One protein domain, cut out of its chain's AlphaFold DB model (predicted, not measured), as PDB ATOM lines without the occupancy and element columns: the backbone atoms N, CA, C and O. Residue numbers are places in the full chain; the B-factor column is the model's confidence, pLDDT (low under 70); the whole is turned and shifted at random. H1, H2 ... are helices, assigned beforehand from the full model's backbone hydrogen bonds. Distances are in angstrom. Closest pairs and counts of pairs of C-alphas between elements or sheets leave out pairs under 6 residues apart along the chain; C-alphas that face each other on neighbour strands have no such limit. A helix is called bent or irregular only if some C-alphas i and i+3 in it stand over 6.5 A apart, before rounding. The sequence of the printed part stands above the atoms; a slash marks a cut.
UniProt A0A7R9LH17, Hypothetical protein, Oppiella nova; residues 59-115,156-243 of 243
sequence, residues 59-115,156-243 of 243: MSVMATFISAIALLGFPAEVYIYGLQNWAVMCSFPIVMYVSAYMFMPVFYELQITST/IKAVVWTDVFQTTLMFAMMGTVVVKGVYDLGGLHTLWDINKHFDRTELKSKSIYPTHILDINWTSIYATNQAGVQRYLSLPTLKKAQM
ATOM      1  N   MET A  59      88.407  19.727  31.160       84.81
ATOM      2  CA  MET A  59      88.252  19.373  32.578       84.81
ATOM      3  C   MET A  59      88.197  17.859  32.802       84.81
ATOM      4  O   MET A  59      88.809  17.358  33.737       84.81
ATOM      5  N   SER A  60      87.518  17.116  31.931       85.69
ATOM      6  CA  SER A  60      87.452  15.656  32.016       85.69
ATOM      7  C   SER A  60      88.787  14.981  31.684       85.69
ATOM      8  O   SER A  60      89.195  14.028  32.350       85.69
ATOM      9  N   VAL A  61      89.534  15.510  30.713       82.88
ATOM     10  CA  VAL A  61      90.910  15.082  30.427       82.88
ATOM     11  C   VAL A  61      91.812  15.367  31.632       82.88
ATOM     12  O   VAL A  61      92.558  14.481  32.037       82.88
ATOM     13  N   MET A  62      91.698  16.539  32.267       82.19
ATOM     14  CA  MET A  62      92.412  16.838  33.516       82.19
ATOM     15  C   MET A  62      92.058  15.835  34.619       82.19
ATOM     16  O   MET A  62      92.964  15.269  35.225       82.19
ATOM     17  N   ALA A  63      90.770  15.548  34.830       80.38
ATOM     18  CA  ALA A  63      90.296  14.555  35.800       80.38
ATOM     19  C   ALA A  63      90.956  13.185  35.599       80.38
ATOM     20  O   ALA A  63      91.339  12.519  36.552       80.38
ATOM     21  N   THR A  64      91.117  12.789  34.335       78.94
ATOM     22  CA  THR A  64      91.693  11.495  33.945       78.94
ATOM     23  C   THR A  64      93.152  11.358  34.367       78.94
ATOM     24  O   THR A  64      93.609  10.254  34.649       78.94
ATOM     25  N   PHE A  65      93.893  12.466  34.391       74.62
ATOM     26  CA  PHE A  65      95.316  12.470  34.728       74.62
ATOM     27  C   PHE A  65      95.589  12.805  36.197       74.62
ATOM     28  O   PHE A  65      96.650  12.456  36.715       74.62
ATOM     29  N   ILE A  66      94.636  13.425  36.898       74.62
ATOM     30  CA  ILE A  66      94.723  13.664  38.341       74.62
ATOM     31  C   ILE A  66      94.314  12.378  39.074       74.62
ATOM     32  O   ILE A  66      93.160  12.180  39.446       74.62
ATOM     33  N   SER A  67      95.280  11.485  39.289       73.38
ATOM     34  CA  SER A  67      95.080  10.272  40.087       73.38
ATOM     35  C   SER A  67      95.243  10.536  41.589       73.38
ATOM     36  O   SER A  67      95.888  11.502  42.010       73.38
ATOM     37  N   ALA A  68      94.725   9.626  42.422       68.19
ATOM     38  CA  ALA A  68      94.988   9.631  43.865       68.19
ATOM     39  C   ALA A  68      96.496   9.562  44.181       68.19
ATOM     40  O   ALA A  68      96.950  10.142  45.168       68.19
ATOM     41  N   ILE A  69      97.276   8.914  43.303       67.81
ATOM     42  CA  ILE A  69      98.739   8.842  43.393       67.81
ATOM     43  C   ILE A  69      99.349  10.234  43.246       67.81
ATOM     44  O   ILE A  69     100.198  10.599  44.047       67.81
ATOM     45  N   ALA A  70      98.912  11.035  42.273       76.25
ATOM     46  CA  ALA A  70      99.419  12.398  42.118       76.25
ATOM     47  C   ALA A  70      99.036  13.277  43.323       76.25
ATOM     48  O   ALA A  70      99.874  14.000  43.861       76.25
ATOM     49  N   LEU A  71      97.781  13.180  43.777       78.81
ATOM     50  CA  LEU A  71      97.242  14.042  44.830       78.81
ATOM     51  C   LEU A  71      97.884  13.790  46.204       78.81
ATOM     52  O   LEU A  71      98.103  14.741  46.948       78.81
ATOM     53  N   LEU A  72      98.215  12.538  46.538       80.94
ATOM     54  CA  LEU A  72      98.897  12.190  47.793       80.94
ATOM     55  C   LEU A  72     100.422  12.108  47.643       80.94
ATOM     56  O   LEU A  72     101.151  12.430  48.580       80.94
ATOM     57  N   GLY A  73     100.907  11.703  46.472       80.88
ATOM     58  CA  GLY A  73     102.323  11.476  46.199       80.88
ATOM     59  C   GLY A  73     103.138  12.761  46.190       80.88
ATOM     60  O   GLY A  73     104.125  12.844  46.916       80.88
ATOM     61  N   PHE A  74     102.714  13.791  45.445       79.06
ATOM     62  CA  PHE A  74     103.494  15.032  45.347       79.06
ATOM     63  C   PHE A  74     103.625  15.775  46.685       79.06
ATOM     64  O   PHE A  74     104.743  16.158  47.033       79.06
ATOM     65  N   PRO A  75     102.559  15.957  47.494       83.50
ATOM     66  CA  PRO A  75     102.709  16.568  48.813       83.50
ATOM     67  C   PRO A  75     103.581  15.740  49.760       83.50
ATOM     68  O   PRO A  75     104.356  16.320  50.518       83.50
ATOM     69  N   ALA A  76     103.496  14.404  49.713       83.25
ATOM     70  CA  ALA A  76     104.352  13.530  50.515       83.25
ATOM     71  C   ALA A  76     105.827  13.645  50.105       83.25
ATOM     72  O   ALA A  76     106.707  13.707  50.960       83.25
ATOM     73  N   GLU A  77     106.103  13.739  48.806       79.19
ATOM     74  CA  GLU A  77     107.453  13.932  48.290       79.19
ATOM     75  C   GLU A  77     108.025  15.291  48.704       79.19
ATOM     76  O   GLU A  77     109.140  15.352  49.218       79.19
ATOM     77  N   VAL A  78     107.237  16.368  48.594       81.50
ATOM     78  CA  VAL A  78     107.626  17.702  49.085       81.50
ATOM     79  C   VAL A  78     107.817  17.704  50.604       81.50
ATOM     80  O   VAL A  78     108.706  18.380  51.122       81.50
ATOM     81  N   TYR A  79     107.026  16.922  51.338       82.25
ATOM     82  CA  TYR A  79     107.174  16.783  52.782       82.25
ATOM     83  C   TYR A  79     108.470  16.055  53.175       82.25
ATOM     84  O   TYR A  79     109.072  16.415  54.182       82.25
ATOM     85  N   ILE A  80     108.919  15.058  52.410       80.75
ATOM     86  CA  ILE A  80     110.125  14.274  52.732       80.75
ATOM     87  C   ILE A  80     111.396  14.929  52.171       80.75
ATOM     88  O   ILE A  80     112.383  15.059  52.892       80.75
ATOM     89  N   TYR A  81     111.374  15.346  50.904       76.19
ATOM     90  CA  TYR A  81     112.552  15.783  50.143       76.19
ATOM     91  C   TYR A  81     112.588  17.295  49.854       76.19
ATOM     92  O   TYR A  81     113.575  17.797  49.315       76.19
ATOM     93  N   GLY A  82     111.541  18.042  50.217       78.12
ATOM     94  CA  GLY A  82     111.446  19.480  49.962       78.12
ATOM     95  C   GLY A  82     111.120  19.823  48.504       78.12
ATOM     96  O   GLY A  82     110.622  19.004  47.736       78.12
ATOM     97  N   LEU A  83     111.411  21.059  48.099       80.50
ATOM     98  CA  LEU A  83     111.103  21.589  46.762       80.50
ATOM     99  C   LEU A  83     112.032  21.078  45.645       80.50
ATOM    100  O   LEU A  83     112.002  21.594  44.530       80.50
ATOM    101  N   GLN A  84     112.845  20.055  45.909       73.06
ATOM    102  CA  GLN A  84     113.836  19.536  44.961       73.06
ATOM    103  C   GLN A  84     113.197  18.904  43.707       73.06
ATOM    104  O   GLN A  84     113.827  18.909  42.651       73.06
ATOM    105  N   ASN A  85     111.938  18.443  43.778       72.00
ATOM    106  CA  ASN A  85     111.213  17.845  42.643       72.00
ATOM    107  C   ASN A  85     110.574  18.872  41.669       72.00
ATOM    108  O   ASN A  85     109.734  18.542  40.830       72.00
ATOM    109  N   TRP A  86     110.952  20.151  41.746       74.94
ATOM    110  CA  TRP A  86     110.387  21.198  40.883       74.94
ATOM    111  C   TRP A  86     110.614  20.943  39.380       74.94
ATOM    112  O   TRP A  86     109.785  21.329  38.558       74.94
ATOM    113  N   ALA A  87     111.706  20.264  39.007       72.31
ATOM    114  CA  ALA A  87     112.049  20.001  37.609       72.31
ATOM    115  C   ALA A  87     111.020  19.101  36.899       72.31
ATOM    116  O   ALA A  87     110.764  19.292  35.709       72.31
ATOM    117  N   VAL A  88     110.382  18.171  37.622       73.31
ATOM    118  CA  VAL A  88     109.291  17.339  37.085       73.31
ATOM    119  C   VAL A  88     108.050  18.187  36.799       73.31
ATOM    120  O   VAL A  88     107.384  17.987  35.790       73.31
ATOM    121  N   MET A  89     107.776  19.217  37.605       75.62
ATOM    122  CA  MET A  89     106.681  20.153  37.317       75.62
ATOM    123  C   MET A  89     106.910  20.911  36.001       75.62
ATOM    124  O   MET A  89     105.967  21.164  35.253       75.62
ATOM    125  N   CYS A  90     108.169  21.225  35.680       77.25
ATOM    126  CA  CYS A  90     108.537  21.875  34.423       77.25
ATOM    127  C   CYS A  90     108.485  20.947  33.198       77.25
ATOM    128  O   CYS A  90     108.387  21.457  32.080       77.25
ATOM    129  N   SER A  91     108.533  19.619  33.362       78.12
ATOM    130  CA  SER A  91     108.445  18.686  32.229       78.12
ATOM    131  C   SER A  91     107.005  18.475  31.743       78.12
ATOM    132  O   SER A  91     106.804  18.270  30.545       78.12
ATOM    133  N   PHE A  92     105.988  18.609  32.608       78.75
ATOM    134  CA  PHE A  92     104.580  18.417  32.223       78.75
ATOM    135  C   PHE A  92     104.123  19.296  31.043       78.75
ATOM    136  O   PHE A  92     103.556  18.739  30.100       78.75
ATOM    137  N   PRO A  93     104.390  20.620  31.001       83.69
ATOM    138  CA  PRO A  93     104.035  21.444  29.843       83.69
ATOM    139  C   PRO A  93     104.681  20.967  28.536       83.69
ATOM    140  O   PRO A  93     104.045  20.996  27.485       83.69
ATOM    141  N   ILE A  94     105.929  20.486  28.599       84.62
ATOM    142  CA  ILE A  94     106.655  19.961  27.434       84.62
ATOM    143  C   ILE A  94     105.998  18.663  26.953       84.62
ATOM    144  O   ILE A  94     105.734  18.510  25.760       84.62
ATOM    145  N   VAL A  95     105.678  17.752  27.875       83.94
ATOM    146  CA  VAL A  95     104.991  16.488  27.572       83.94
ATOM    147  C   VAL A  95     103.610  16.737  26.962       83.94
ATOM    148  O   VAL A  95     103.252  16.099  25.968       83.94
ATOM    149  N   MET A  96     102.849  17.691  27.503       83.62
ATOM    150  CA  MET A  96     101.550  18.085  26.953       83.62
ATOM    151  C   MET A  96     101.684  18.660  25.541       83.62
ATOM    152  O   MET A  96     100.943  18.251  24.649       83.62
ATOM    153  N   TYR A  97     102.658  19.546  25.314       87.62
ATOM    154  CA  TYR A  97     102.923  20.123  23.996       87.62
ATOM    155  C   TYR A  97     103.278  19.041  22.968       87.62
ATOM    156  O   TYR A  97     102.679  18.968  21.894       87.62
ATOM    157  N   VAL A  98     104.201  18.141  23.314       87.81
ATOM    158  CA  VAL A  98     104.584  17.018  22.449       87.81
ATOM    159  C   VAL A  98     103.384  16.112  22.154       87.81
ATOM    160  O   VAL A  98     103.167  15.734  21.003       87.81
ATOM    161  N   SER A  99     102.562  15.806  23.157       86.62
ATOM    162  CA  SER A  99     101.363  14.973  22.989       86.62
ATOM    163  C   SER A  99     100.333  15.627  22.056       86.62
ATOM    164  O   SER A  99      99.814  14.969  21.151       86.62
ATOM    165  N   ALA A 100     100.084  16.930  22.217       86.88
ATOM    166  CA  ALA A 100      99.112  17.686  21.426       86.88
ATOM    167  C   ALA A 100      99.550  17.911  19.966       86.88
ATOM    168  O   ALA A 100      98.717  17.889  19.058       86.88
ATOM    169  N   TYR A 101     100.845  18.115  19.710       88.62
ATOM    170  CA  TYR A 101     101.334  18.439  18.365       88.62
ATOM    171  C   TYR A 101     101.931  17.258  17.598       88.62
ATOM    172  O   TYR A 101     101.899  17.289  16.373       88.62
ATOM    173  N   MET A 102     102.439  16.217  18.267       89.12
ATOM    174  CA  MET A 102     103.010  15.050  17.576       89.12
ATOM    175  C   MET A 102     102.063  13.850  17.533       89.12
ATOM    176  O   MET A 102     101.915  13.232  16.483       89.12
ATOM    177  N   PHE A 103     101.407  13.510  18.645       87.12
ATOM    178  CA  PHE A 103     100.609  12.279  18.735       87.12
ATOM    179  C   PHE A 103      99.145  12.497  18.350       87.12
ATOM    180  O   PHE A 103      98.580  11.722  17.579       87.12
ATOM    181  N   MET A 104      98.528  13.571  18.844       87.38
ATOM    182  CA  MET A 104      97.115  13.863  18.597       87.38
ATOM    183  C   MET A 104      96.741  13.971  17.104       87.38
ATOM    184  O   MET A 104      95.700  13.411  16.747       87.38
ATOM    185  N   PRO A 105      97.539  14.599  16.207       88.44
ATOM    186  CA  PRO A 105      97.206  14.655  14.782       88.44
ATOM    187  C   PRO A 105      97.088  13.267  14.149       88.44
ATOM    188  O   PRO A 105      96.158  13.030  13.387       88.44
ATOM    189  N   VAL A 106      97.952  12.324  14.537       88.56
ATOM    190  CA  VAL A 106      97.942  10.948  14.016       88.56
ATOM    191  C   VAL A 106      96.624  10.249  14.353       88.56
ATOM    192  O   VAL A 106      95.985   9.667  13.477       88.56
ATOM    193  N   PHE A 107      96.172  10.339  15.606       86.69
ATOM    194  CA  PHE A 107      94.896   9.749  16.025       86.69
ATOM    195  C   PHE A 107      93.695  10.434  15.355       86.69
ATOM    196  O   PHE A 107      92.738   9.761  14.965       86.69
ATOM    197  N   TYR A 108      93.760  11.755  15.178       83.19
ATOM    198  CA  TYR A 108      92.714  12.531  14.514       83.19
ATOM    199  C   TYR A 108      92.601  12.231  13.018       83.19
ATOM    200  O   TYR A 108      91.486  12.079  12.522       83.19
ATOM    201  N   GLU A 109      93.710  12.119  12.293       85.00
ATOM    202  CA  GLU A 109      93.710  11.793  10.861       85.00
ATOM    203  C   GLU A 109      93.238  10.362  10.606       85.00
ATOM    204  O   GLU A 109      92.469  10.110   9.679       85.00
ATOM    205  N   LEU A 110      93.637   9.422  11.468       82.75
ATOM    206  CA  LEU A 110      93.265   8.016  11.335       82.75
ATOM    207  C   LEU A 110      91.805   7.723  11.701       82.75
ATOM    208  O   LEU A 110      91.324   6.638  11.368       82.75
ATOM    209  N   GLN A 111      91.114   8.657  12.371       74.81
ATOM    210  CA  GLN A 111      89.701   8.542  12.763       74.81
ATOM    211  C   GLN A 111      89.383   7.263  13.567       74.81
ATOM    212  O   GLN A 111      88.246   6.794  13.577       74.81
ATOM    213  N   ILE A 112      90.390   6.701  14.239       78.19
ATOM    214  CA  ILE A 112      90.275   5.454  14.998       78.19
ATOM    215  C   ILE A 112      89.609   5.697  16.346       78.19
ATOM    216  O   ILE A 112      89.808   6.734  16.972       78.19
ATOM    217  N   THR A 113      88.809   4.736  16.802       70.88
ATOM    218  CA  THR A 113      88.050   4.876  18.062       70.88
ATOM    219  C   THR A 113      88.824   4.373  19.280       70.88
ATOM    220  O   THR A 113      88.511   4.726  20.419       70.88
ATOM    221  N   SER A 114      89.863   3.573  19.040       84.25
ATOM    222  CA  SER A 114      90.731   3.015  20.067       84.25
ATOM    223  C   SER A 114      92.200   3.132  19.676       84.25
ATOM    224  O   SER A 114      92.566   2.898  18.525       84.25
ATOM    225  N   THR A 115      93.064   3.411  20.650       84.81
ATOM    226  CA  THR A 115      94.522   3.389  20.492       84.81
ATOM    227  C   THR A 115      95.029   2.006  20.093       84.81
ATOM    228  O   THR A 115      95.992   1.901  19.341       84.81
ATOM    229  N   ILE A 156      79.940   8.383  26.965       80.31
ATOM    230  CA  ILE A 156      81.040   9.364  27.093       80.31
ATOM    231  C   ILE A 156      80.554  10.760  27.536       80.31
ATOM    232  O   ILE A 156      81.273  11.469  28.236       80.31
ATOM    233  N   LYS A 157      79.318  11.156  27.180       80.56
ATOM    234  CA  LYS A 157      78.731  12.441  27.607       80.56
ATOM    235  C   LYS A 157      78.553  12.478  29.122       80.56
ATOM    236  O   LYS A 157      78.971  13.448  29.746       80.56
ATOM    237  N   ALA A 158      77.972  11.431  29.706       82.81
ATOM    238  CA  ALA A 158      77.802  11.355  31.151       82.81
ATOM    239  C   ALA A 158      79.146  11.361  31.874       82.81
ATOM    240  O   ALA A 158      79.307  12.149  32.797       82.81
ATOM    241  N   VAL A 159      80.108  10.557  31.404       83.81
ATOM    242  CA  VAL A 159      81.455  10.476  31.993       83.81
ATOM    243  C   VAL A 159      82.119  11.849  32.039       83.81
ATOM    244  O   VAL A 159      82.601  12.273  33.083       83.81
ATOM    245  N   VAL A 160      82.089  12.594  30.933       86.31
ATOM    246  CA  VAL A 160      82.700  13.927  30.895       86.31
ATOM    247  C   VAL A 160      82.034  14.873  31.891       86.31
ATOM    248  O   VAL A 160      82.733  15.593  32.596       86.31
ATOM    249  N   TRP A 161      80.705  14.862  32.009       85.31
ATOM    250  CA  TRP A 161      80.003  15.730  32.961       85.31
ATOM    251  C   TRP A 161      80.184  15.315  34.423       85.31
ATOM    252  O   TRP A 161      80.318  16.192  35.280       85.31
ATOM    253  N   THR A 162      80.249  14.014  34.722       87.00
ATOM    254  CA  THR A 162      80.622  13.539  36.061       87.00
ATOM    255  C   THR A 162      82.050  13.946  36.405       87.00
ATOM    256  O   THR A 162      82.294  14.406  37.519       87.00
ATOM    257  N   ASP A 163      82.969  13.892  35.438       87.81
ATOM    258  CA  ASP A 163      84.352  14.325  35.628       87.81
ATOM    259  C   ASP A 163      84.449  15.837  35.874       87.81
ATOM    260  O   ASP A 163      85.236  16.261  36.717       87.81
ATOM    261  N   VAL A 164      83.649  16.669  35.190       88.81
ATOM    262  CA  VAL A 164      83.597  18.123  35.452       88.81
ATOM    263  C   VAL A 164      83.201  18.399  36.899       88.81
ATOM    264  O   VAL A 164      83.860  19.186  37.588       88.81
ATOM    265  N   PHE A 165      82.123  17.758  37.353       89.00
ATOM    266  CA  PHE A 165      81.640  17.898  38.721       89.00
ATOM    267  C   PHE A 165      82.714  17.464  39.724       89.00
ATOM    268  O   PHE A 165      83.068  18.226  40.627       89.00
ATOM    269  N   GLN A 166      83.292  16.281  39.515       84.88
ATOM    270  CA  GLN A 166      84.321  15.722  40.382       84.88
ATOM    271  C   GLN A 166      85.589  16.583  40.410       84.88
ATOM    272  O   GLN A 166      86.100  16.873  41.485       84.88
ATOM    273  N   THR A 167      86.069  17.050  39.262       87.38
ATOM    274  CA  THR A 167      87.287  17.872  39.166       87.38
ATOM    275  C   THR A 167      87.110  19.209  39.867       87.38
ATOM    276  O   THR A 167      87.982  19.643  40.618       87.38
ATOM    277  N   THR A 168      85.952  19.844  39.679       88.62
ATOM    278  CA  THR A 168      85.617  21.104  40.354       88.62
ATOM    279  C   THR A 168      85.602  20.916  41.868       88.62
ATOM    280  O   THR A 168      86.205  21.707  42.597       88.62
ATOM    281  N   LEU A 169      84.971  19.837  42.339       88.56
ATOM    282  CA  LEU A 169      84.962  19.485  43.753       88.56
ATOM    283  C   LEU A 169      86.385  19.228  44.268       88.56
ATOM    284  O   LEU A 169      86.760  19.771  45.301       88.56
ATOM    285  N   MET A 170      87.207  18.475  43.537       87.19
ATOM    286  CA  MET A 170      88.591  18.177  43.923       87.19
ATOM    287  C   MET A 170      89.430  19.444  44.112       87.19
ATOM    288  O   MET A 170      90.087  19.585  45.144       87.19
ATOM    289  N   PHE A 171      89.385  20.391  43.170       87.75
ATOM    290  CA  PHE A 171      90.117  21.655  43.305       87.75
ATOM    291  C   PHE A 171      89.600  22.509  44.467       87.75
ATOM    292  O   PHE A 171      90.404  23.071  45.212       87.75
ATOM    293  N   ALA A 172      88.279  22.574  44.663       90.75
ATOM    294  CA  ALA A 172      87.684  23.298  45.785       90.75
ATOM    295  C   ALA A 172      88.118  22.712  47.140       90.75
ATOM    296  O   ALA A 172      88.530  23.459  48.033       90.75
ATOM    297  N   MET A 173      88.086  21.382  47.273       88.56
ATOM    298  CA  MET A 173      88.492  20.668  48.488       88.56
ATOM    299  C   MET A 173      89.991  20.815  48.755       88.56
ATOM    300  O   MET A 173      90.405  21.098  49.877       88.56
ATOM    301  N   MET A 174      90.824  20.691  47.722       87.69
ATOM    302  CA  MET A 174      92.266  20.871  47.872       87.69
ATOM    303  C   MET A 174      92.613  22.309  48.280       87.69
ATOM    304  O   MET A 174      93.420  22.515  49.184       87.69
ATOM    305  N   GLY A 175      91.946  23.305  47.691       90.56
ATOM    306  CA  GLY A 175      92.094  24.706  48.083       90.56
ATOM    307  C   GLY A 175      91.707  24.955  49.542       90.56
ATOM    308  O   GLY A 175      92.450  25.612  50.271       90.56
ATOM    309  N   THR A 176      90.592  24.383  50.007       91.25
ATOM    310  CA  THR A 176      90.171  24.513  51.413       91.25
ATOM    311  C   THR A 176      91.150  23.847  52.373       91.25
ATOM    312  O   THR A 176      91.471  24.446  53.398       91.25
ATOM    313  N   VAL A 177      91.676  22.664  52.044       90.56
ATOM    314  CA  VAL A 177      92.700  21.985  52.858       90.56
ATOM    315  C   VAL A 177      93.962  22.837  52.979       90.56
ATOM    316  O   VAL A 177      94.473  23.009  54.085       90.56
ATOM    317  N   VAL A 178      94.439  23.421  51.876       89.94
ATOM    318  CA  VAL A 178      95.620  24.298  51.888       89.94
ATOM    319  C   VAL A 178      95.363  25.553  52.723       89.94
ATOM    320  O   VAL A 178      96.162  25.868  53.601       89.94
ATOM    321  N   VAL A 179      94.240  26.245  52.507       92.56
ATOM    322  CA  VAL A 179      93.894  27.467  53.256       92.56
ATOM    323  C   VAL A 179      93.768  27.181  54.752       92.56
ATOM    324  O   VAL A 179      94.337  27.909  55.563       92.56
ATOM    325  N   LYS A 180      93.075  26.102  55.123       92.56
ATOM    326  CA  LYS A 180      92.904  25.685  56.518       92.56
ATOM    327  C   LYS A 180      94.239  25.286  57.150       92.56
ATOM    328  O   LYS A 180      94.522  25.702  58.265       92.56
ATOM    329  N   GLY A 181      95.090  24.557  56.425       89.19
ATOM    330  CA  GLY A 181      96.433  24.203  56.889       89.19
ATOM    331  C   GLY A 181      97.318  25.427  57.135       89.19
ATOM    332  O   GLY A 181      98.004  25.502  58.149       89.19
ATOM    333  N   VAL A 182      97.266  26.422  56.248       90.75
ATOM    334  CA  VAL A 182      97.992  27.693  56.410       90.75
ATOM    335  C   VAL A 182      97.452  28.506  57.588       90.75
ATOM    336  O   VAL A 182      98.234  29.098  58.331       90.75
ATOM    337  N   TYR A 183      96.130  28.539  57.762       93.44
ATOM    338  CA  TYR A 183      95.484  29.242  58.867       93.44
ATOM    339  C   TYR A 183      95.879  28.646  60.225       93.44
ATOM    340  O   TYR A 183      96.304  29.387  61.110       93.44
ATOM    341  N   ASP A 184      95.840  27.317  60.357       92.06
ATOM    342  CA  ASP A 184      96.216  26.600  61.585       92.06
ATOM    343  C   ASP A 184      97.696  26.808  61.966       92.06
ATOM    344  O   ASP A 184      98.049  26.776  63.144       92.06
ATOM    345  N   LEU A 185      98.566  27.058  60.981       88.19
ATOM    346  CA  LEU A 185      99.992  27.344  61.180       88.19
ATOM    347  C   LEU A 185     100.285  28.806  61.567       88.19
ATOM    348  O   LEU A 185     101.441  29.161  61.795       88.19
ATOM    349  N   GLY A 186      99.271  29.673  61.633       89.56
ATOM    350  CA  GLY A 186      99.452  31.099  61.917       89.56
ATOM    351  C   GLY A 186      99.852  31.936  60.697       89.56
ATOM    352  O   GLY A 186     100.323  33.061  60.853       89.56
ATOM    353  N   GLY A 187      99.651  31.413  59.483       90.12
ATOM    354  CA  GLY A 187      99.832  32.132  58.222       90.12
ATOM    355  C   GLY A 187     100.980  31.623  57.344       90.12
ATOM    356  O   GLY A 187     101.804  30.796  57.734       90.12
ATOM    357  N   LEU A 188     101.040  32.149  56.113       88.62
ATOM    358  CA  LEU A 188     102.030  31.744  55.103       88.62
ATOM    359  C   LEU A 188     103.475  32.041  55.522       88.62
ATOM    360  O   LEU A 188     104.384  31.320  55.122       88.62
ATOM    361  N   HIS A 189     103.686  33.085  56.326       87.62
ATOM    362  CA  HIS A 189     105.016  33.458  56.801       87.62
ATOM    363  C   HIS A 189     105.620  32.356  57.677       87.62
ATOM    364  O   HIS A 189     106.729  31.899  57.416       87.62
ATOM    365  N   THR A 190     104.855  31.857  58.650       87.38
ATOM    366  CA  THR A 190     105.286  30.768  59.532       87.38
ATOM    367  C   THR A 190     105.577  29.494  58.742       87.38
ATOM    368  O   THR A 190     106.589  28.840  58.976       87.38
ATOM    369  N   LEU A 191     104.740  29.165  57.751       85.94
ATOM    370  CA  LEU A 191     104.979  28.028  56.855       85.94
ATOM    371  C   LEU A 191     106.316  28.165  56.104       85.94
ATOM    372  O   LEU A 191     107.060  27.193  55.965       85.94
ATOM    373  N   TRP A 192     106.621  29.364  55.612       85.94
ATOM    374  CA  TRP A 192     107.860  29.637  54.889       85.94
ATOM    375  C   TRP A 192     109.093  29.531  55.795       85.94
ATOM    376  O   TRP A 192     110.096  28.940  55.394       85.94
ATOM    377  N   ASP A 193     109.004  30.033  57.025       87.81
ATOM    378  CA  ASP A 193     110.086  29.938  58.009       87.81
ATOM    379  C   ASP A 193     110.346  28.492  58.440       87.81
ATOM    380  O   ASP A 193     111.502  28.076  58.515       87.81
ATOM    381  N   ILE A 194     109.289  27.697  58.638       85.75
ATOM    382  CA  ILE A 194     109.405  26.257  58.913       85.75
ATOM    383  C   ILE A 194     110.121  25.561  57.754       85.75
ATOM    384  O   ILE A 194     111.079  24.820  57.969       85.75
ATOM    385  N   ASN A 195     109.702  25.815  56.512       85.75
ATOM    386  CA  ASN A 195     110.333  25.191  55.351       85.75
ATOM    387  C   ASN A 195     111.804  25.595  55.192       85.75
ATOM    388  O   ASN A 195     112.612  24.754  54.805       85.75
ATOM    389  N   LYS A 196     112.167  26.840  55.522       84.81
ATOM    390  CA  LYS A 196     113.570  27.275  55.575       84.81
ATOM    391  C   LYS A 196     114.349  26.576  56.684       84.81
ATOM    392  O   LYS A 196     115.481  26.182  56.454       84.81
ATOM    393  N   HIS A 197     113.756  26.417  57.865       84.00
ATOM    394  CA  HIS A 197     114.416  25.784  59.007       84.00
ATOM    395  C   HIS A 197     114.753  24.308  58.752       84.00
ATOM    396  O   HIS A 197     115.781  23.827  59.213       84.00
ATOM    397  N   PHE A 198     113.906  23.602  58.001       81.50
ATOM    398  CA  PHE A 198     114.123  22.205  57.612       81.50
ATOM    399  C   PHE A 198     114.845  22.040  56.262       81.50
ATOM    400  O   PHE A 198     114.793  20.953  55.689       81.50
ATOM    401  N   ASP A 199     115.458  23.102  55.722       80.50
ATOM    402  CA  ASP A 199     116.145  23.115  54.417       80.50
ATOM    403  C   ASP A 199     115.281  22.607  53.241       80.50
ATOM    404  O   ASP A 199     115.772  22.169  52.199       80.50
ATOM    405  N   ARG A 200     113.952  22.702  53.361       77.56
ATOM    406  CA  ARG A 200     112.998  22.233  52.340       77.56
ATOM    407  C   ARG A 200     112.834  23.211  51.180       77.56
ATOM    408  O   ARG A 200     112.169  22.882  50.202       77.56
ATOM    409  N   THR A 201     113.427  24.401  51.269       77.25
ATOM    410  CA  THR A 201     113.381  25.432  50.221       77.25
ATOM    411  C   THR A 201     114.495  25.311  49.181       77.25
ATOM    412  O   THR A 201     114.505  26.074  48.214       77.25
ATOM    413  N   GLU A 202     115.454  24.397  49.357       74.31
ATOM    414  CA  GLU A 202     116.540  24.228  48.392       74.31
ATOM    415  C   GLU A 202     116.023  23.645  47.064       74.31
ATOM    416  O   GLU A 202     115.477  22.546  47.009       74.31
ATOM    417  N   LEU A 203     116.226  24.387  45.970       71.31
ATOM    418  CA  LEU A 203     115.864  23.959  44.609       71.31
ATOM    419  C   LEU A 203     116.951  23.102  43.944       71.31
ATOM    420  O   LEU A 203     116.709  22.453  42.925       71.31
ATOM    421  N   LYS A 204     118.177  23.123  44.478       66.25
ATOM    422  CA  LYS A 204     119.278  22.310  43.961       66.25
ATOM    423  C   LYS A 204     119.153  20.906  44.543       66.25
ATOM    424  O   LYS A 204     119.417  20.697  45.719       66.25
ATOM    425  N   SER A 205     118.759  19.952  43.706       58.06
ATOM    426  CA  SER A 205     118.732  18.542  44.092       58.06
ATOM    427  C   SER A 205     120.145  18.058  44.436       58.06
ATOM    428  O   SER A 205     121.058  18.176  43.618       58.06
ATOM    429  N   LYS A 206     120.325  17.475  45.628       57.97
ATOM    430  CA  LYS A 206     121.534  16.706  45.997       57.97
ATOM    431  C   LYS A 206     121.509  15.270  45.451       57.97
ATOM    432  O   LYS A 206     122.505  14.562  45.561       57.97
ATOM    433  N   SER A 207     120.386  14.841  44.875       53.94
ATOM    434  CA  SER A 207     120.144  13.481  44.382       53.94
ATOM    435  C   SER A 207     119.930  13.438  42.859       53.94
ATOM    436  O   SER A 207     119.599  14.441  42.226       53.94
ATOM    437  N   ILE A 208     120.097  12.246  42.277       51.72
ATOM    438  CA  ILE A 208     120.063  11.876  40.844       51.72
ATOM    439  C   ILE A 208     118.659  12.037  40.196       51.72
ATOM    440  O   ILE A 208     118.409  11.593  39.084       51.72
ATOM    441  N   TYR A 209     117.729  12.771  40.807       53.91
ATOM    442  CA  TYR A 209     116.406  13.028  40.226       53.91
ATOM    443  C   TYR A 209     116.346  13.862  38.919       53.91
ATOM    444  O   TYR A 209     115.339  13.725  38.219       53.91
ATOM    445  N   PRO A 210     117.345  14.673  38.485       49.47
ATOM    446  CA  PRO A 210     117.174  15.475  37.269       49.47
ATOM    447  C   PRO A 210     117.235  14.681  35.947       49.47
ATOM    448  O   PRO A 210     117.086  15.279  34.886       49.47
ATOM    449  N   THR A 211     117.402  13.353  35.950       50.69
ATOM    450  CA  THR A 211     117.453  12.543  34.712       50.69
ATOM    451  C   THR A 211     116.098  12.216  34.064       50.69
ATOM    452  O   THR A 211     116.082  11.630  32.985       50.69
ATOM    453  N   HIS A 212     114.964  12.641  34.634       55.38
ATOM    454  CA  HIS A 212     113.616  12.382  34.084       55.38
ATOM    455  C   HIS A 212     112.961  13.597  33.393       55.38
ATOM    456  O   HIS A 212     111.740  13.663  33.268       55.38
ATOM    457  N   ILE A 213     113.743  14.569  32.905       53.62
ATOM    458  CA  ILE A 213     113.215  15.779  32.229       53.62
ATOM    459  C   ILE A 213     112.373  15.441  30.976       53.62
ATOM    460  O   ILE A 213     111.521  16.227  30.571       53.62
ATOM    461  N   LEU A 214     112.548  14.245  30.406       54.25
ATOM    462  CA  LEU A 214     111.728  13.689  29.324       54.25
ATOM    463  C   LEU A 214     111.209  12.299  29.698       54.25
ATOM    464  O   LEU A 214     111.398  11.348  28.943       54.25
ATOM    465  N   ASP A 215     110.636  12.144  30.891       66.06
ATOM    466  CA  ASP A 215     110.132  10.851  31.351       66.06
ATOM    467  C   ASP A 215     109.190  10.230  30.299       66.06
ATOM    468  O   ASP A 215     108.058  10.676  30.063       66.06
ATOM    469  N   ILE A 216     109.697   9.203  29.616       66.81
ATOM    470  CA  ILE A 216     108.997   8.478  28.550       66.81
ATOM    471  C   ILE A 216     107.682   7.917  29.094       66.81
ATOM    472  O   ILE A 216     106.695   7.837  28.364       66.81
ATOM    473  N   ASN A 217     107.647   7.599  30.390       73.50
ATOM    474  CA  ASN A 217     106.459   7.113  31.072       73.50
ATOM    475  C   ASN A 217     105.334   8.151  31.058       73.50
ATOM    476  O   ASN A 217     104.225   7.830  30.635       73.50
ATOM    477  N   TRP A 218     105.617   9.404  31.428       76.06
ATOM    478  CA  TRP A 218     104.616  10.472  31.384       76.06
ATOM    479  C   TRP A 218     104.155  10.731  29.952       76.06
ATOM    480  O   TRP A 218     102.956  10.800  29.703       76.06
ATOM    481  N   THR A 219     105.075  10.774  28.987       78.50
ATOM    482  CA  THR A 219     104.694  10.937  27.573       78.50
ATOM    483  C   THR A 219     103.796   9.798  27.090       78.50
ATOM    484  O   THR A 219     102.783  10.057  26.449       78.50
ATOM    485  N   SER A 220     104.099   8.550  27.448       79.50
ATOM    486  CA  SER A 220     103.259   7.392  27.130       79.50
ATOM    487  C   SER A 220     101.854   7.527  27.730       79.50
ATOM    488  O   SER A 220     100.859   7.346  27.022       79.50
ATOM    489  N   ILE A 221     101.763   7.935  29.001       78.38
ATOM    490  CA  ILE A 221     100.494   8.152  29.707       78.38
ATOM    491  C   ILE A 221      99.680   9.271  29.043       78.38
ATOM    492  O   ILE A 221      98.505   9.067  28.754       78.38
ATOM    493  N   TYR A 222     100.264  10.434  28.753       80.44
ATOM    494  CA  TYR A 222      99.511  11.557  28.178       80.44
ATOM    495  C   TYR A 222      99.165  11.363  26.696       80.44
ATOM    496  O   TYR A 222      98.078  11.751  26.264       80.44
ATOM    497  N   ALA A 223     100.051  10.744  25.912       81.56
ATOM    498  CA  ALA A 223      99.880  10.627  24.467       81.56
ATOM    499  C   ALA A 223      99.060   9.403  24.036       81.56
ATOM    500  O   ALA A 223      98.334   9.474  23.042       81.56
ATOM    501  N   THR A 224      99.189   8.273  24.743       81.25
ATOM    502  CA  THR A 224      98.685   6.968  24.267       81.25
ATOM    503  C   THR A 224      97.636   6.321  25.168       81.25
ATOM    504  O   THR A 224      97.071   5.287  24.803       81.25
ATOM    505  N   ASN A 225      97.320   6.913  26.324       84.00
ATOM    506  CA  ASN A 225      96.288   6.379  27.208       84.00
ATOM    507  C   ASN A 225      94.902   6.467  26.553       84.00
ATOM    508  O   ASN A 225      94.397   7.558  26.282       84.00
ATOM    509  N   GLN A 226      94.270   5.304  26.359       83.75
ATOM    510  CA  GLN A 226      92.959   5.151  25.723       83.75
ATOM    511  C   GLN A 226      91.899   6.098  26.305       83.75
ATOM    512  O   GLN A 226      91.134   6.691  25.545       83.75
ATOM    513  N   ALA A 227      91.869   6.280  27.627       82.56
ATOM    514  CA  ALA A 227      90.889   7.136  28.292       82.56
ATOM    515  C   ALA A 227      91.056   8.624  27.920       82.56
ATOM    516  O   ALA A 227      90.067   9.337  27.737       82.56
ATOM    517  N   GLY A 228      92.296   9.100  27.776       83.44
ATOM    518  CA  GLY A 228      92.586  10.451  27.289       83.44
ATOM    519  C   GLY A 228      92.283  10.582  25.796       83.44
ATOM    520  O   GLY A 228      91.624  11.536  25.376       83.44
ATOM    521  N   VAL A 229      92.675   9.569  25.015       85.25
ATOM    522  CA  VAL A 229      92.490   9.529  23.558       85.25
ATOM    523  C   VAL A 229      91.045   9.643  23.128       85.25
ATOM    524  O   VAL A 229      90.692  10.464  22.277       85.25
ATOM    525  N   GLN A 230      90.181   8.876  23.769       84.44
ATOM    526  CA  GLN A 230      88.761   8.893  23.467       84.44
ATOM    527  C   GLN A 230      88.114  10.258  23.755       84.44
ATOM    528  O   GLN A 230      87.229  10.694  23.015       84.44
ATOM    529  N   ARG A 231      88.577  10.964  24.796       83.06
ATOM    530  CA  ARG A 231      88.042  12.275  25.182       83.06
ATOM    531  C   ARG A 231      88.427  13.363  24.193       83.06
ATOM    532  O   ARG A 231      87.538  14.094  23.760       83.06
ATOM    533  N   TYR A 232      89.690  13.452  23.772       82.69
ATOM    534  CA  TYR A 232      90.046  14.467  22.780       82.69
ATOM    535  C   TYR A 232      89.380  14.192  21.428       82.69
ATOM    536  O   TYR A 232      88.848  15.124  20.843       82.69
ATOM    537  N   LEU A 233      89.247  12.934  20.990       83.19
ATOM    538  CA  LEU A 233      88.543  12.585  19.744       83.19
ATOM    539  C   LEU A 233      87.035  12.897  19.756       83.19
ATOM    540  O   LEU A 233      86.409  12.897  18.691       83.19
ATOM    541  N   SER A 234      86.452  13.186  20.925       81.81
ATOM    542  CA  SER A 234      85.072  13.669  21.072       81.81
ATOM    543  C   SER A 234      84.901  15.161  20.738       81.81
ATOM    544  O   SER A 234      83.781  15.682  20.773       81.81
ATOM    545  N   LEU A 235      85.982  15.865  20.384       82.75
ATOM    546  CA  LEU A 235      85.937  17.240  19.889       82.75
ATOM    547  C   LEU A 235      85.862  17.280  18.354       82.75
ATOM    548  O   LEU A 235      86.472  16.448  17.677       82.75
ATOM    549  N   PRO A 236      85.164  18.276  17.775       78.56
ATOM    550  CA  PRO A 236      84.872  18.297  16.342       78.56
ATOM    551  C   PRO A 236      86.098  18.578  15.473       78.56
ATOM    552  O   PRO A 236      86.124  18.168  14.317       78.56
ATOM    553  N   THR A 237      87.104  19.285  15.996       84.75
ATOM    554  CA  THR A 237      88.276  19.704  15.220       84.75
ATOM    555  C   THR A 237      89.567  19.481  15.993       84.75
ATOM    556  O   THR A 237      89.619  19.717  17.199       84.75
ATOM    557  N   LEU A 238      90.634  19.117  15.274       84.75
ATOM    558  CA  LEU A 238      91.979  18.957  15.840       84.75
ATOM    559  C   LEU A 238      92.436  20.224  16.574       84.75
ATOM    560  O   LEU A 238      92.907  20.153  17.699       84.75
ATOM    561  N   LYS A 239      92.197  21.405  15.985       84.56
ATOM    562  CA  LYS A 239      92.555  22.686  16.608       84.56
ATOM    563  C   LYS A 239      91.889  22.890  17.974       84.56
ATOM    564  O   LYS A 239      92.499  23.489  18.843       84.56
ATOM    565  N   LYS A 240      90.653  22.411  18.163       82.81
ATOM    566  CA  LYS A 240      89.957  22.485  19.456       82.81
ATOM    567  C   LYS A 240      90.482  21.469  20.465       82.81
ATOM    568  O   LYS A 240      90.364  21.724  21.650       82.81
ATOM    569  N   ALA A 241      91.009  20.340  20.002       80.94
ATOM    570  CA  ALA A 241      91.618  19.334  20.863       80.94
ATOM    571  C   ALA A 241      93.043  19.692  21.299       80.94
ATOM    572  O   ALA A 241      93.474  19.255  22.359       80.94
ATOM    573  N   GLN A 242      93.754  20.490  20.501       84.56
ATOM    574  CA  GLN A 242      95.086  21.010  20.824       84.56
ATOM    575  C   GLN A 242      95.071  22.207  21.788       84.56
ATOM    576  O   GLN A 242      96.131  22.578  22.287       84.56
ATOM    577  N   MET A 243      93.907  22.834  21.986       79.31
ATOM    578  CA  MET A 243      93.687  23.937  22.932       79.31
ATOM    579  C   MET A 243      93.498  23.409  24.349       79.31
ATOM    580  O   MET A 243      94.074  24.034  25.261       79.31
TER     581      MET A 243
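This is residues 59 to 115 and 156 to 243 of the 243 residues of the protein "Hypothetical protein" of Oppiella nova (UniProt A0A7R9LH17). Two long helical rods, H2b and H3, make the long sides of a loose, elongated frame and run opposite ways, with H4 at one end and H1, H7 and H8 towards the other. H2a folds back from H2b into the space between the long sides, and H5 and H6 return along H2b. The printed part has 145 residues with eight named helices, H1 to H8 in chain order, and no named strand; the class is all helix. It is loose, with a radius of gyration of the C-alphas of 18.5 A and spans of 55 by 35 by 22 A.

The longest helix, H2, residues 68 to 110, was assigned as one helix by its hydrogen bonds but is bent: C-alphas 80 and 83 are 9.5 A apart. Its arms are H2a, residues 68 to 80, 18.1 A long, and H2b, residues 83 to 110, 41.9 A, from (111.103, 21.589, 46.762) to (93.265, 8.016, 11.335). H2b is irregular, with C-alphas 84 and 87 at 7.6 A, and has a kink of 32 degrees near residue 99. H3, residues 156 to 184, measures 41.4 A and begins at (81.040, 9.364, 27.093). The others are H1, residues 59 to 65, 10.1 A; H4, 188 to 197, 14.3 A; H5, 209 to 212, 6.8 A and only just irregular by that distance; H6, 216 to 224, 11.3 A; H7, 226 to 232, 10.2 A; and H8, 238 to 241, 5.1 A, ending at (91.618, 19.334, 20.863).

H2 is the hub, touching three other helices. H2a and H2b only just touch, only at the corner, with 3 pairs of C-alphas within 8 A, the closest Val 78 and Asn 85 at 7.4 A; they run opposite ways at a shallow tilt of 26 degrees. H6 touches H2b at residues 92 to 104, closest C-alphas Ser 99 and Ala 223, 4.8 A, the same way at 36 degrees, only just steep. H8 touches H2b, C-alphas Tyr 108 and Leu 238 closest at 6.6 A. H5 only just touches it, with 3 pairs of C-alphas within 8 A, Ala 87 and Pro 210 closest at 6.8 A. H1 touches H7, closest C-alphas Val 61 and Gly 228, 5.8 A, opposite ways at a shallow tilt of 22 degrees. H1 also touches H3 at residues 159 to 167 of H3, closest C-alphas Ser 60 and Asp 163, 4.9 A, about perpendicular at 75 degrees. H4 is close to H3 but not clearly touching, C-alphas Val 182 and Leu 188 closest at 5.9 A. H2b and H3 are apart, as are H2a and H3. Helix packing is mostly crossed, but only just, with 1 of 3 touching pairs that have a tilt at a shallow one. Every O i to N i+4 pair is within hydrogen-bond range in H1, H3, H4 and H6, against 8 of 9 in H2a, 15 of 24 in H2b and 2 of 3 in H7; H5 and H8 are too short for such a pair.

The C-alphas farthest apart, Leu 110 and Gly 186, are 55.9 A apart. Residues 116 to 155 are not printed, and C-alphas 115 and 156 are 16.2 A apart across this cut. The link from H4 to H5, 11 residues, is long. Mean pLDDT of the printed part is 80.6, with residues 68 to 69 and 204 to 216 under 70.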